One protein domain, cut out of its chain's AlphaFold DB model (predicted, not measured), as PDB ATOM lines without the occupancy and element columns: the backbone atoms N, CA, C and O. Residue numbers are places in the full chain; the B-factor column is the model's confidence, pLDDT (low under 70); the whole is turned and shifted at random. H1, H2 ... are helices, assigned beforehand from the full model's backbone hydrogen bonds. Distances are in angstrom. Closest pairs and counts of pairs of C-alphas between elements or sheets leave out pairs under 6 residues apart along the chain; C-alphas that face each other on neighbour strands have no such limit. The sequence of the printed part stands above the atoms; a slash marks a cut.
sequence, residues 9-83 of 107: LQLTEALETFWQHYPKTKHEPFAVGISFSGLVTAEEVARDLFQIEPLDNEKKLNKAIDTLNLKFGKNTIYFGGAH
ATOM      1  N   LEU A   9     -48.419 -37.574   4.449       85.38
ATOM      2  CA  LEU A   9     -49.046 -38.818   4.899       85.38
ATOM      3  C   LEU A   9     -50.544 -38.610   5.153       85.38
ATOM      4  O   LEU A   9     -51.359 -39.298   4.545       85.38
ATOM      5  N   GLN A  10     -50.906 -37.609   5.961       87.12
ATOM      6  CA  GLN A  10     -52.311 -37.317   6.273       87.12
ATOM      7  C   GLN A  10     -53.112 -36.940   5.018       87.12
ATOM      8  O   GLN A  10     -54.268 -37.335   4.868       87.12
ATOM      9  N   LEU A  11     -52.502 -36.195   4.089       90.19
ATOM     10  CA  LEU A  11     -53.128 -35.850   2.810       90.19
ATOM     11  C   LEU A  11     -53.351 -37.084   1.918       90.19
ATOM     12  O   LEU A  11     -54.377 -37.171   1.241       90.19
ATOM     13  N   THR A  12     -52.429 -38.049   1.943       89.81
ATOM     14  CA  THR A  12     -52.566 -39.317   1.210       89.81
ATOM     15  C   THR A  12     -53.677 -40.179   1.814       89.81
ATOM     16  O   THR A  12     -54.558 -40.632   1.087       89.81
ATOM     17  N   GLU A  13     -53.711 -40.330   3.141       90.38
ATOM     18  CA  GLU A  13     -54.775 -41.058   3.856       90.38
ATOM     19  C   GLU A  13     -56.161 -40.441   3.610       90.38
ATOM     20  O   GLU A  13     -57.160 -41.144   3.419       90.38
ATOM     21  N   ALA A  14     -56.234 -39.109   3.572       91.75
ATOM     22  CA  ALA A  14     -57.453 -38.398   3.227       91.75
ATOM     23  C   ALA A  14     -57.915 -38.708   1.798       91.75
ATOM     24  O   ALA A  14     -59.096 -38.997   1.585       91.75
ATOM     25  N   LEU A  15     -57.000 -38.679   0.822       91.31
ATOM     26  CA  LEU A  15     -57.307 -39.034  -0.561       91.31
ATOM     27  C   LEU A  15     -57.806 -40.477  -0.670       91.31
ATOM     28  O   LEU A  15     -58.826 -40.711  -1.316       91.31
ATOM     29  N   GLU A  16     -57.140 -41.426  -0.013       91.19
ATOM     30  CA  GLU A  16     -57.571 -42.826   0.025       91.19
ATOM     31  C   GLU A  16     -58.977 -42.958   0.614       91.19
ATOM     32  O   GLU A  16     -59.831 -43.637   0.044       91.19
ATOM     33  N   THR A  17     -59.257 -42.243   1.707       92.62
ATOM     34  CA  THR A  17     -60.584 -42.228   2.335       92.62
ATOM     35  C   THR A  17     -61.651 -41.711   1.371       92.62
ATOM     36  O   THR A  17     -62.726 -42.304   1.269       92.62
ATOM     37  N   PHE A  18     -61.377 -40.638   0.623       90.25
ATOM     38  CA  PHE A  18     -62.300 -40.154  -0.408       90.25
ATOM     39  C   PHE A  18     -62.459 -41.156  -1.553       90.25
ATOM     40  O   PHE A  18     -63.575 -41.372  -2.024       90.25
ATOM     41  N   TRP A  19     -61.371 -41.810  -1.960       90.44
ATOM     42  CA  TRP A  19     -61.377 -42.802  -3.028       90.44
ATOM     43  C   TRP A  19     -62.260 -44.010  -2.703       90.44
ATOM     44  O   TRP A  19     -63.001 -44.475  -3.565       90.44
ATOM     45  N   GLN A  20     -62.278 -44.471  -1.446       91.31
ATOM     46  CA  GLN A  20     -63.177 -45.552  -1.006       91.31
ATOM     47  C   GLN A  20     -64.666 -45.205  -1.167       91.31
ATOM     48  O   GLN A  20     -65.498 -46.095  -1.347       91.31
ATOM     49  N   HIS A  21     -65.009 -43.916  -1.122       90.69
ATOM     50  CA  HIS A  21     -66.375 -43.423  -1.306       90.69
ATOM     51  C   HIS A  21     -66.670 -43.010  -2.753       90.69
ATOM     52  O   HIS A  21     -67.767 -42.520  -3.038       90.69
ATOM     53  N   TYR A  22     -65.721 -43.199  -3.675       88.69
ATOM     54  CA  TYR A  22     -65.927 -42.878  -5.077       88.69
ATOM     55  C   TYR A  22     -67.086 -43.719  -5.646       88.69
ATOM     56  O   TYR A  22     -67.110 -44.946  -5.483       88.69
ATOM     57  N   PRO A  23     -68.082 -43.093  -6.303       89.56
ATOM     58  CA  PRO A  23     -69.252 -43.808  -6.788       89.56
ATOM     59  C   PRO A  23     -68.848 -44.859  -7.823       89.56
ATOM     60  O   PRO A  23     -68.089 -44.588  -8.752       89.56
ATOM     61  N   LYS A  24     -69.407 -46.068  -7.704       86.44
ATOM     62  CA  LYS A  24     -69.225 -47.117  -8.713       86.44
ATOM     63  C   LYS A  24     -69.923 -46.695 -10.002       86.44
ATOM     64  O   LYS A  24     -71.129 -46.882 -10.155       86.44
ATOM     65  N   THR A  25     -69.165 -46.111 -10.920       87.19
ATOM     66  CA  THR A  25     -69.642 -45.792 -12.266       87.19
ATOM     67  C   THR A  25     -69.200 -46.873 -13.255       87.19
ATOM     68  O   THR A  25     -68.357 -47.712 -12.945       87.19
ATOM     69  N   LYS A  26     -69.789 -46.888 -14.457       87.25
ATOM     70  CA  LYS A  26     -69.369 -47.799 -15.539       87.25
ATOM     71  C   LYS A  26     -68.055 -47.374 -16.206       87.25
ATOM     72  O   LYS A  26     -67.540 -48.123 -17.030       87.25
ATOM     73  N   HIS A  27     -67.562 -46.178 -15.898       86.06
ATOM     74  CA  HIS A  27     -66.369 -45.604 -16.499       86.06
ATOM     75  C   HIS A  27     -65.242 -45.570 -15.472       86.06
ATOM     76  O   HIS A  27     -65.452 -45.236 -14.307       86.06
ATOM     77  N   GLU A  28     -64.044 -45.919 -15.919       86.69
ATOM     78  CA  GLU A  28     -62.851 -45.812 -15.095       86.69
ATOM     79  C   GLU A  28     -62.440 -44.336 -14.957       86.69
ATOM     80  O   GLU A  28     -62.474 -43.600 -15.953       86.69
ATOM     81  N   PRO A  29     -62.078 -43.865 -13.749       87.75
ATOM     82  CA  PRO A  29     -61.561 -42.516 -13.569       87.75
ATOM     83  C   PRO A  29     -60.272 -42.323 -14.374       87.75
ATOM     84  O   PRO A  29     -59.298 -43.040 -14.178       87.75
ATOM     85  N   PHE A  30     -60.257 -41.332 -15.263       88.00
ATOM     86  CA  PHE A  30     -59.085 -41.044 -16.095       88.00
ATOM     87  C   PHE A  30     -58.051 -40.151 -15.391       88.00
ATOM     88  O   PHE A  30     -56.856 -40.257 -15.648       88.00
ATOM     89  N   ALA A  31     -58.505 -39.245 -14.523       86.25
ATOM     90  CA  ALA A  31     -57.642 -38.293 -13.833       86.25
ATOM     91  C   ALA A  31     -58.219 -37.906 -12.469       86.25
ATOM     92  O   ALA A  31     -59.438 -37.875 -12.282       86.25
ATOM     93  N   VAL A  32     -57.326 -37.554 -11.545       86.69
ATOM     94  CA  VAL A  32     -57.655 -37.001 -10.228       86.69
ATOM     95  C   VAL A  32     -57.012 -35.624 -10.111       86.69
ATOM     96  O   VAL A  32     -55.831 -35.459 -10.404       86.69
ATOM     97  N   GLY A  33     -57.801 -34.635  -9.696       89.62
ATOM     98  CA  GLY A  33     -57.328 -33.292  -9.376       89.62
ATOM     99  C   GLY A  33     -57.517 -33.013  -7.891       89.62
ATOM    100  O   GLY A  33     -58.593 -33.267  -7.352       89.62
ATOM    101  N   ILE A  34     -56.481 -32.487  -7.242       88.62
ATOM    102  CA  ILE A  34     -56.511 -32.100  -5.829       88.62
ATOM    103  C   ILE A  34     -56.355 -30.582  -5.761       88.62
ATOM    104  O   ILE A  34     -55.447 -30.024  -6.371       88.62
ATOM    105  N   SER A  35     -57.248 -29.920  -5.028       91.00
ATOM    106  CA  SER A  35     -57.182 -28.481  -4.772       91.00
ATOM    107  C   SER A  35     -57.177 -28.249  -3.272       91.00
ATOM    108  O   SER A  35     -58.096 -28.680  -2.577       91.00
ATOM    109  N   PHE A  36     -56.168 -27.535  -2.780       89.88
ATOM    110  CA  PHE A  36     -56.124 -27.081  -1.395       89.88
ATOM    111  C   PHE A  36     -56.735 -25.684  -1.288       89.88
ATOM    112  O   PHE A  36     -56.505 -24.819  -2.131       89.88
ATOM    113  N   SER A  37     -57.544 -25.473  -0.256       91.12
ATOM    114  CA  SER A  37     -58.245 -24.214   0.011       91.12
ATOM    115  C   SER A  37     -58.171 -23.888   1.496       91.12
ATOM    116  O   SER A  37     -58.086 -24.807   2.307       91.12
ATOM    117  N   GLY A  38     -58.256 -22.605   1.856       90.06
ATOM    118  CA  GLY A  38     -58.099 -22.188   3.253       90.06
ATOM    119  C   GLY A  38     -56.667 -22.377   3.754       90.06
ATOM    120  O   GLY A  38     -56.466 -22.807   4.884       90.06
ATOM    121  N   LEU A  39     -55.687 -22.108   2.885       90.19
ATOM    122  CA  LEU A  39     -54.272 -22.133   3.243       90.19
ATOM    123  C   LEU A  39     -54.006 -21.099   4.340       90.19
ATOM    124  O   LEU A  39     -54.481 -19.966   4.257       90.19
ATOM    125  N   VAL A  40     -53.240 -21.509   5.343       90.19
ATOM    126  CA  VAL A  40     -52.816 -20.689   6.479       90.19
ATOM    127  C   VAL A  40     -51.315 -20.845   6.656       90.19
ATOM    128  O   VAL A  40     -50.739 -21.860   6.256       90.19
ATOM    129  N   THR A  41     -50.672 -19.842   7.237       88.25
ATOM    130  CA  THR A  41     -49.262 -19.940   7.618       88.25
ATOM    131  C   THR A  41     -49.094 -20.895   8.799       88.25
ATOM    132  O   THR A  41     -50.022 -21.114   9.583       88.25
ATOM    133  N   ALA A  42     -47.903 -21.480   8.946       81.75
ATOM    134  CA  ALA A  42     -47.628 -22.418  10.033       81.75
ATOM    135  C   ALA A  42     -47.777 -21.759  11.419       81.75
ATOM    136  O   ALA A  42     -48.117 -22.429  12.393       81.75
ATOM    137  N   GLU A  43     -47.547 -20.448  11.499       82.88
ATOM    138  CA  GLU A  43     -47.665 -19.631  12.705       82.88
ATOM    139  C   GLU A  43     -49.124 -19.337  13.087       82.88
ATOM    140  O   GLU A  43     -49.423 -19.152  14.267       82.88
ATOM    141  N   GLU A  44     -50.038 -19.312  12.113       84.06
ATOM    142  CA  GLU A  44     -51.474 -19.083  12.330       84.06
ATOM    143  C   GLU A  44     -52.208 -20.333  12.835       84.06
ATOM    144  O   GLU A  44     -53.323 -20.236  13.355       84.06
ATOM    145  N   VAL A  45     -51.597 -21.516  12.717       79.62
ATOM    146  CA  VAL A  45     -52.187 -22.768  13.199       79.62
ATOM    147  C   VAL A  45     -52.018 -22.871  14.714       79.62
ATOM    148  O   VAL A  45     -50.945 -23.193  15.232       79.62
ATOM    149  N   ALA A  46     -53.110 -22.635  15.447       73.06
ATOM    150  CA  ALA A  46     -53.159 -22.907  16.878       73.06
ATOM    151  C   ALA A  46     -52.872 -24.394  17.142       73.06
ATOM    152  O   ALA A  46     -53.481 -25.273  16.527       73.06
ATOM    153  N   ARG A  47     -51.952 -24.681  18.074       68.31
ATOM    154  CA  ARG A  47     -51.699 -26.057  18.513       68.31
ATOM    155  C   ARG A  47     -52.966 -26.611  19.156       68.31
ATOM    156  O   ARG A  47     -53.523 -25.992  20.062       68.31
ATOM    157  N   ASP A  48     -53.389 -27.782  18.706       71.69
ATOM    158  CA  ASP A  48     -54.467 -28.511  19.359       71.69
ATOM    159  C   ASP A  48     -53.986 -28.969  20.745       71.69
ATOM    160  O   ASP A  48     -52.991 -29.683  20.872       71.69
ATOM    161  N   LEU A  49     -54.678 -28.518  21.794       68.81
ATOM    162  CA  LEU A  49     -54.346 -28.811  23.191       68.81
ATOM    163  C   LEU A  49     -54.561 -30.284  23.561       68.81
ATOM    164  O   LEU A  49     -54.061 -30.731  24.591       68.81
ATOM    165  N   PHE A  50     -55.313 -31.021  22.742       71.81
ATOM    166  CA  PHE A  50     -55.654 -32.423  22.960       71.81
ATOM    167  C   PHE A  50     -55.136 -33.334  21.847       71.81
ATOM    168  O   PHE A  50     -55.427 -34.534  21.863       71.81
ATOM    169  N   GLN A  51     -54.355 -32.804  20.899       64.62
ATOM    170  CA  GLN A  51     -53.642 -33.662  19.969       64.62
ATOM    171  C   GLN A  51     -52.670 -34.526  20.763       64.62
ATOM    172  O   GLN A  51     -51.765 -34.040  21.442       64.62
ATOM    173  N   ILE A  52     -52.869 -35.838  20.651       57.97
ATOM    174  CA  ILE A  52     -51.856 -36.836  20.992       57.97
ATOM    175  C   ILE A  52     -50.585 -36.450  20.214       57.97
ATOM    176  O   ILE A  52     -50.674 -35.808  19.171       57.97
ATOM    177  N   GLU A  53     -49.401 -36.789  20.713       56.91
ATOM    178  CA  GLU A  53     -48.111 -36.324  20.187       56.91
ATOM    179  C   GLU A  53     -47.535 -37.146  18.991       56.91
ATOM    180  O   GLU A  53     -46.466 -37.742  19.140       56.91
ATOM    181  N   PRO A  54     -48.118 -37.179  17.766       58.44
ATOM    182  CA  PRO A  54     -47.324 -37.481  16.569       58.44
ATOM    183  C   PRO A  54     -46.632 -36.252  15.977       58.44
ATOM    184  O   PRO A  54     -45.623 -36.410  15.294       58.44
ATOM    185  N   LEU A  55     -47.132 -35.038  16.245       66.94
ATOM    186  CA  LEU A  55     -46.795 -33.849  15.450       66.94
ATOM    187  C   LEU A  55     -45.292 -33.522  15.435       66.94
ATOM    188  O   LEU A  55     -44.735 -33.213  14.386       66.94
ATOM    189  N   ASP A  56     -44.608 -33.611  16.577       76.19
ATOM    190  CA  ASP A  56     -43.181 -33.268  16.646       76.19
ATOM    191  C   ASP A  56     -42.283 -34.344  16.016       76.19
ATOM    192  O   ASP A  56     -41.247 -34.018  15.432       76.19
ATOM    193  N   ASN A  57     -42.662 -35.620  16.103       81.00
ATOM    194  CA  ASN A  57     -41.913 -36.708  15.469       81.00
ATOM    195  C   ASN A  57     -42.137 -36.724  13.956       81.00
ATOM    196  O   ASN A  57     -41.185 -36.907  13.204       81.00
ATOM    197  N   GLU A  58     -43.364 -36.460  13.516       79.75
ATOM    198  CA  GLU A  58     -43.722 -36.318  12.109       79.75
ATOM    199  C   GLU A  58     -42.994 -35.131  11.467       79.75
ATOM    200  O   GLU A  58     -42.354 -35.287  10.431       79.75
ATOM    201  N   LYS A  59     -42.954 -33.971  12.138       80.62
ATOM    202  CA  LYS A  59     -42.158 -32.816  11.690       80.62
ATOM    203  C   LYS A  59     -40.669 -33.137  11.579       80.62
ATOM    204  O   LYS A  59     -40.025 -32.754  10.603       80.62
ATOM    205  N   LYS A  60     -40.102 -33.842  12.567       86.88
ATOM    206  CA  LYS A  60     -38.697 -34.286  12.521       86.88
ATOM    207  C   LYS A  60     -38.450 -35.260  11.371       86.88
ATOM    208  O   LYS A  60     -37.413 -35.154  10.722       86.88
ATOM    209  N   LEU A  61     -39.380 -36.181  11.123       86.75
ATOM    210  CA  LEU A  61     -39.300 -37.144  10.030       86.75
ATOM    211  C   LEU A  61     -39.342 -36.442   8.672       86.75
ATOM    212  O   LEU A  61     -38.435 -36.655   7.874       86.75
ATOM    213  N   ASN A  62     -40.325 -35.570   8.438       84.31
ATOM    214  CA  ASN A  62     -40.444 -34.816   7.188       84.31
ATOM    215  C   ASN A  62     -39.177 -33.992   6.937       84.31
ATOM    216  O   ASN A  62     -38.544 -34.131   5.897       84.31
ATOM    217  N   LYS A  63     -38.691 -33.274   7.958       87.50
ATOM    218  CA  LYS A  63     -37.428 -32.532   7.867       87.50
ATOM    219  C   LYS A  63     -36.225 -33.427   7.547       87.50
ATOM    220  O   LYS A  63     -35.313 -33.005   6.834       87.50
ATOM    221  N   ALA A  64     -36.175 -34.643   8.091       91.00
ATOM    222  CA  ALA A  64     -35.111 -35.594   7.787       91.00
ATOM    223  C   ALA A  64     -35.192 -36.089   6.335       91.00
ATOM    224  O   ALA A  64     -34.161 -36.144   5.667       91.00
ATOM    225  N   ILE A  65     -36.397 -36.387   5.839       89.56
ATOM    226  CA  ILE A  65     -36.647 -36.747   4.436       89.56
ATOM    227  C   ILE A  65     -36.187 -35.611   3.515       89.56
ATOM    228  O   ILE A  65     -35.410 -35.861   2.595       89.56
ATOM    229  N   ASP A  66     -36.567 -34.369   3.816       86.56
ATOM    230  CA  ASP A  66     -36.170 -33.190   3.040       86.56
ATOM    231  C   ASP A  66     -34.650 -33.014   3.028       86.56
ATOM    232  O   ASP A  66     -34.046 -32.836   1.976       86.56
ATOM    233  N   THR A  67     -34.001 -33.144   4.190       91.31
ATOM    234  CA  THR A  67     -32.537 -33.037   4.306       91.31
ATOM    235  C   THR A  67     -31.825 -34.096   3.462       91.31
ATOM    236  O   THR A  67     -30.793 -33.819   2.850       91.31
ATOM    237  N   LEU A  68     -32.353 -35.321   3.439       92.25
ATOM    238  CA  LEU A  68     -31.781 -36.422   2.667       92.25
ATOM    239  C   LEU A  68     -31.996 -36.217   1.166       92.25
ATOM    240  O   LEU A  68     -31.043 -36.369   0.409       92.25
ATOM    241  N   ASN A  69     -33.189 -35.797   0.748       89.38
ATOM    242  CA  ASN A  69     -33.476 -35.482  -0.651       89.38
ATOM    243  C   ASN A  69     -32.640 -34.295  -1.156       89.38
ATOM    244  O   ASN A  69     -32.065 -34.371  -2.236       89.38
ATOM    245  N   LEU A  70     -32.464 -33.243  -0.352       87.62
ATOM    246  CA  LEU A  70     -31.588 -32.114  -0.692       87.62
ATOM    247  C   LEU A  70     -30.123 -32.535  -0.855       87.62
ATOM    248  O   LEU A  70     -29.401 -31.987  -1.681       87.62
ATOM    249  N   LYS A  71     -29.656 -33.491  -0.046       90.62
ATOM    250  CA  LYS A  71     -28.249 -33.908  -0.046       90.62
ATOM    251  C   LYS A  71     -27.918 -34.944  -1.120       90.62
ATOM    252  O   LYS A  71     -26.790 -34.962  -1.608       90.62
ATOM    253  N   PHE A  72     -28.849 -35.845  -1.411       89.19
ATOM    254  CA  PHE A  72     -28.604 -37.027  -2.242       89.19
ATOM    255  C   PHE A  72     -29.374 -37.020  -3.566       89.19
ATOM    256  O   PHE A  72     -29.173 -37.921  -4.376       89.19
ATOM    257  N   GLY A  73     -30.192 -35.995  -3.802       84.62
ATOM    258  CA  GLY A  73     -30.995 -35.837  -5.005       84.62
ATOM    259  C   GLY A  73     -32.482 -36.059  -4.744       84.62
ATOM    260  O   GLY A  73     -32.902 -36.737  -3.795       84.62
ATOM    261  N   LYS A  74     -33.303 -35.470  -5.613       80.25
ATOM    262  CA  LYS A  74     -34.763 -35.544  -5.539       80.25
ATOM    263  C   LYS A  74     -35.243 -36.997  -5.545       80.25
ATOM    264  O   LYS A  74     -34.699 -37.844  -6.248       80.25
ATOM    265  N   ASN A  75     -36.295 -37.283  -4.777       83.25
ATOM    266  CA  ASN A  75     -36.860 -38.629  -4.644       83.25
ATOM    267  C   ASN A  75     -35.832 -39.697  -4.195       83.25
ATOM    268  O   ASN A  75     -35.997 -40.873  -4.520       83.25
ATOM    269  N   THR A  76     -34.797 -39.331  -3.424       88.62
ATOM    270  CA  THR A  76     -33.937 -40.317  -2.737       88.62
ATOM    271  C   THR A  76     -34.760 -41.121  -1.727       88.62
ATOM    272  O   THR A  76     -34.638 -42.343  -1.639       88.62
ATOM    273  N   ILE A  77     -35.628 -40.434  -0.980       90.81
ATOM    274  CA  ILE A  77     -36.615 -41.013  -0.069       90.81
ATOM    275  C   ILE A  77     -37.986 -40.435  -0.404       90.81
ATOM    276  O   ILE A  77     -38.161 -39.224  -0.529       90.81
ATOM    277  N   TYR A  78     -38.960 -41.326  -0.537       88.00
ATOM    278  CA  TYR A  78     -40.352 -41.020  -0.845       88.00
ATOM    279  C   TYR A  78     -41.249 -42.136  -0.299       88.00
ATOM    280  O   TYR A  78     -40.782 -43.205   0.107       88.00
ATOM    281  N   PHE A  79     -42.558 -41.897  -0.299       86.44
ATOM    282  CA  PHE A  79     -43.545 -42.885   0.126       86.44
ATOM    283  C   PHE A  79     -43.658 -44.023  -0.890       86.44
ATOM    284  O   PHE A  79     -43.837 -43.777  -2.079       86.44
ATOM    285  N   GLY A  80     -43.627 -45.276  -0.428       88.19
ATOM    286  CA  GLY A  80     -43.635 -46.452  -1.309       88.19
ATOM    287  C   GLY A  80     -44.812 -46.508  -2.294       88.19
ATOM    288  O   GLY A  80     -44.634 -46.963  -3.421       88.19
ATOM    289  N   GLY A  81     -45.979 -45.967  -1.923       84.88
ATOM    290  CA  GLY A  81     -47.137 -45.855  -2.821       84.88
ATOM    291  C   GLY A  81     -46.879 -45.006  -4.073       84.88
ATOM    292  O   GLY A  81     -47.491 -45.241  -5.109       84.88
ATOM    293  N   ALA A  82     -45.919 -44.077  -4.024       85.69
ATOM    294  CA  ALA A  82     -45.531 -43.245  -5.160       85.69
ATOM    295  C   ALA A  82     -44.537 -43.933  -6.114       85.69
ATOM    296  O   ALA A  82     -44.255 -43.391  -7.181       85.69
ATOM    297  N   HIS A  83     -44.007 -45.117  -5.772       88.94
ATOM    298  CA  HIS A  83     -42.920 -45.763  -6.518       88.94
ATOM    299  C   HIS A  83     -43.237 -45.963  -8.007       88.94
ATOM    300  O   HIS A  83     -42.396 -45.691  -8.862       88.94
TER     301      HIS A  83
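AT A GLANCE: This is residues 9 to 83 of the 107 residues of the protein "DNA polymerase" of Methylotenera sp (UniProt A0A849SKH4). The domain is an open, loose assembly: the long helix H2 makes one side, H1 points away from the side of H2 across a gap, roughly like the stem of a T, and the link between them swings out in a wide loop. After H2 the backbone folds back in residues 73 to 79, and the printed part ends with the short H3. The printed part has 75 residues, with three named helices in the order H1, H2, H3 and no named strand; the class is all helix, though under half of the residues, 34 of 75, are in named elements. It is only just loose, close to extended, with a radius of gyration of the C-alphas of 16.6 A and spans of 44 by 36 by 22 A.

HOW THE PARTS SIT: H2, residues 55 to 72, is the longest helix and touches no helix. H1, residues 9 to 20, is apart from H2, with no C-alpha of the one within 8 A of the other. H3, residues 80 to 83, is apart from both H1 and H2, with no C-alpha of H3 within 8 A of either. In H1 and H2 every O i to N i+4 pair is within hydrogen-bond range; H3 is too short for such a pair, and its one O i to N i+3 pair is within range.

IN THESE COORDINATES: H2 is 25.6 A from first to last C-alpha, starting at C-alpha 55 (-46.795, -33.849, 15.450). H1 is 16.7 A long and begins at C-alpha 9 (-49.046, -38.818, 4.899). H3 is 5.3 A long and ends at C-alpha 83 (-42.920, -45.763, -6.518).

THE WHOLE: The two C-alphas farthest apart, those of Lys 26 and Lys 71, are 46.1 A apart. The printed part has no cut. The link from H1 to H2 is long, with 34 residues, of which 21 to 31, 35 to 46 and 48 to 54 stand free; the link from H2 to H3 is short, with 7. The mean pLDDT of the printed part is 84.7, and residues 47, 49 and 51 to 55 are under 70.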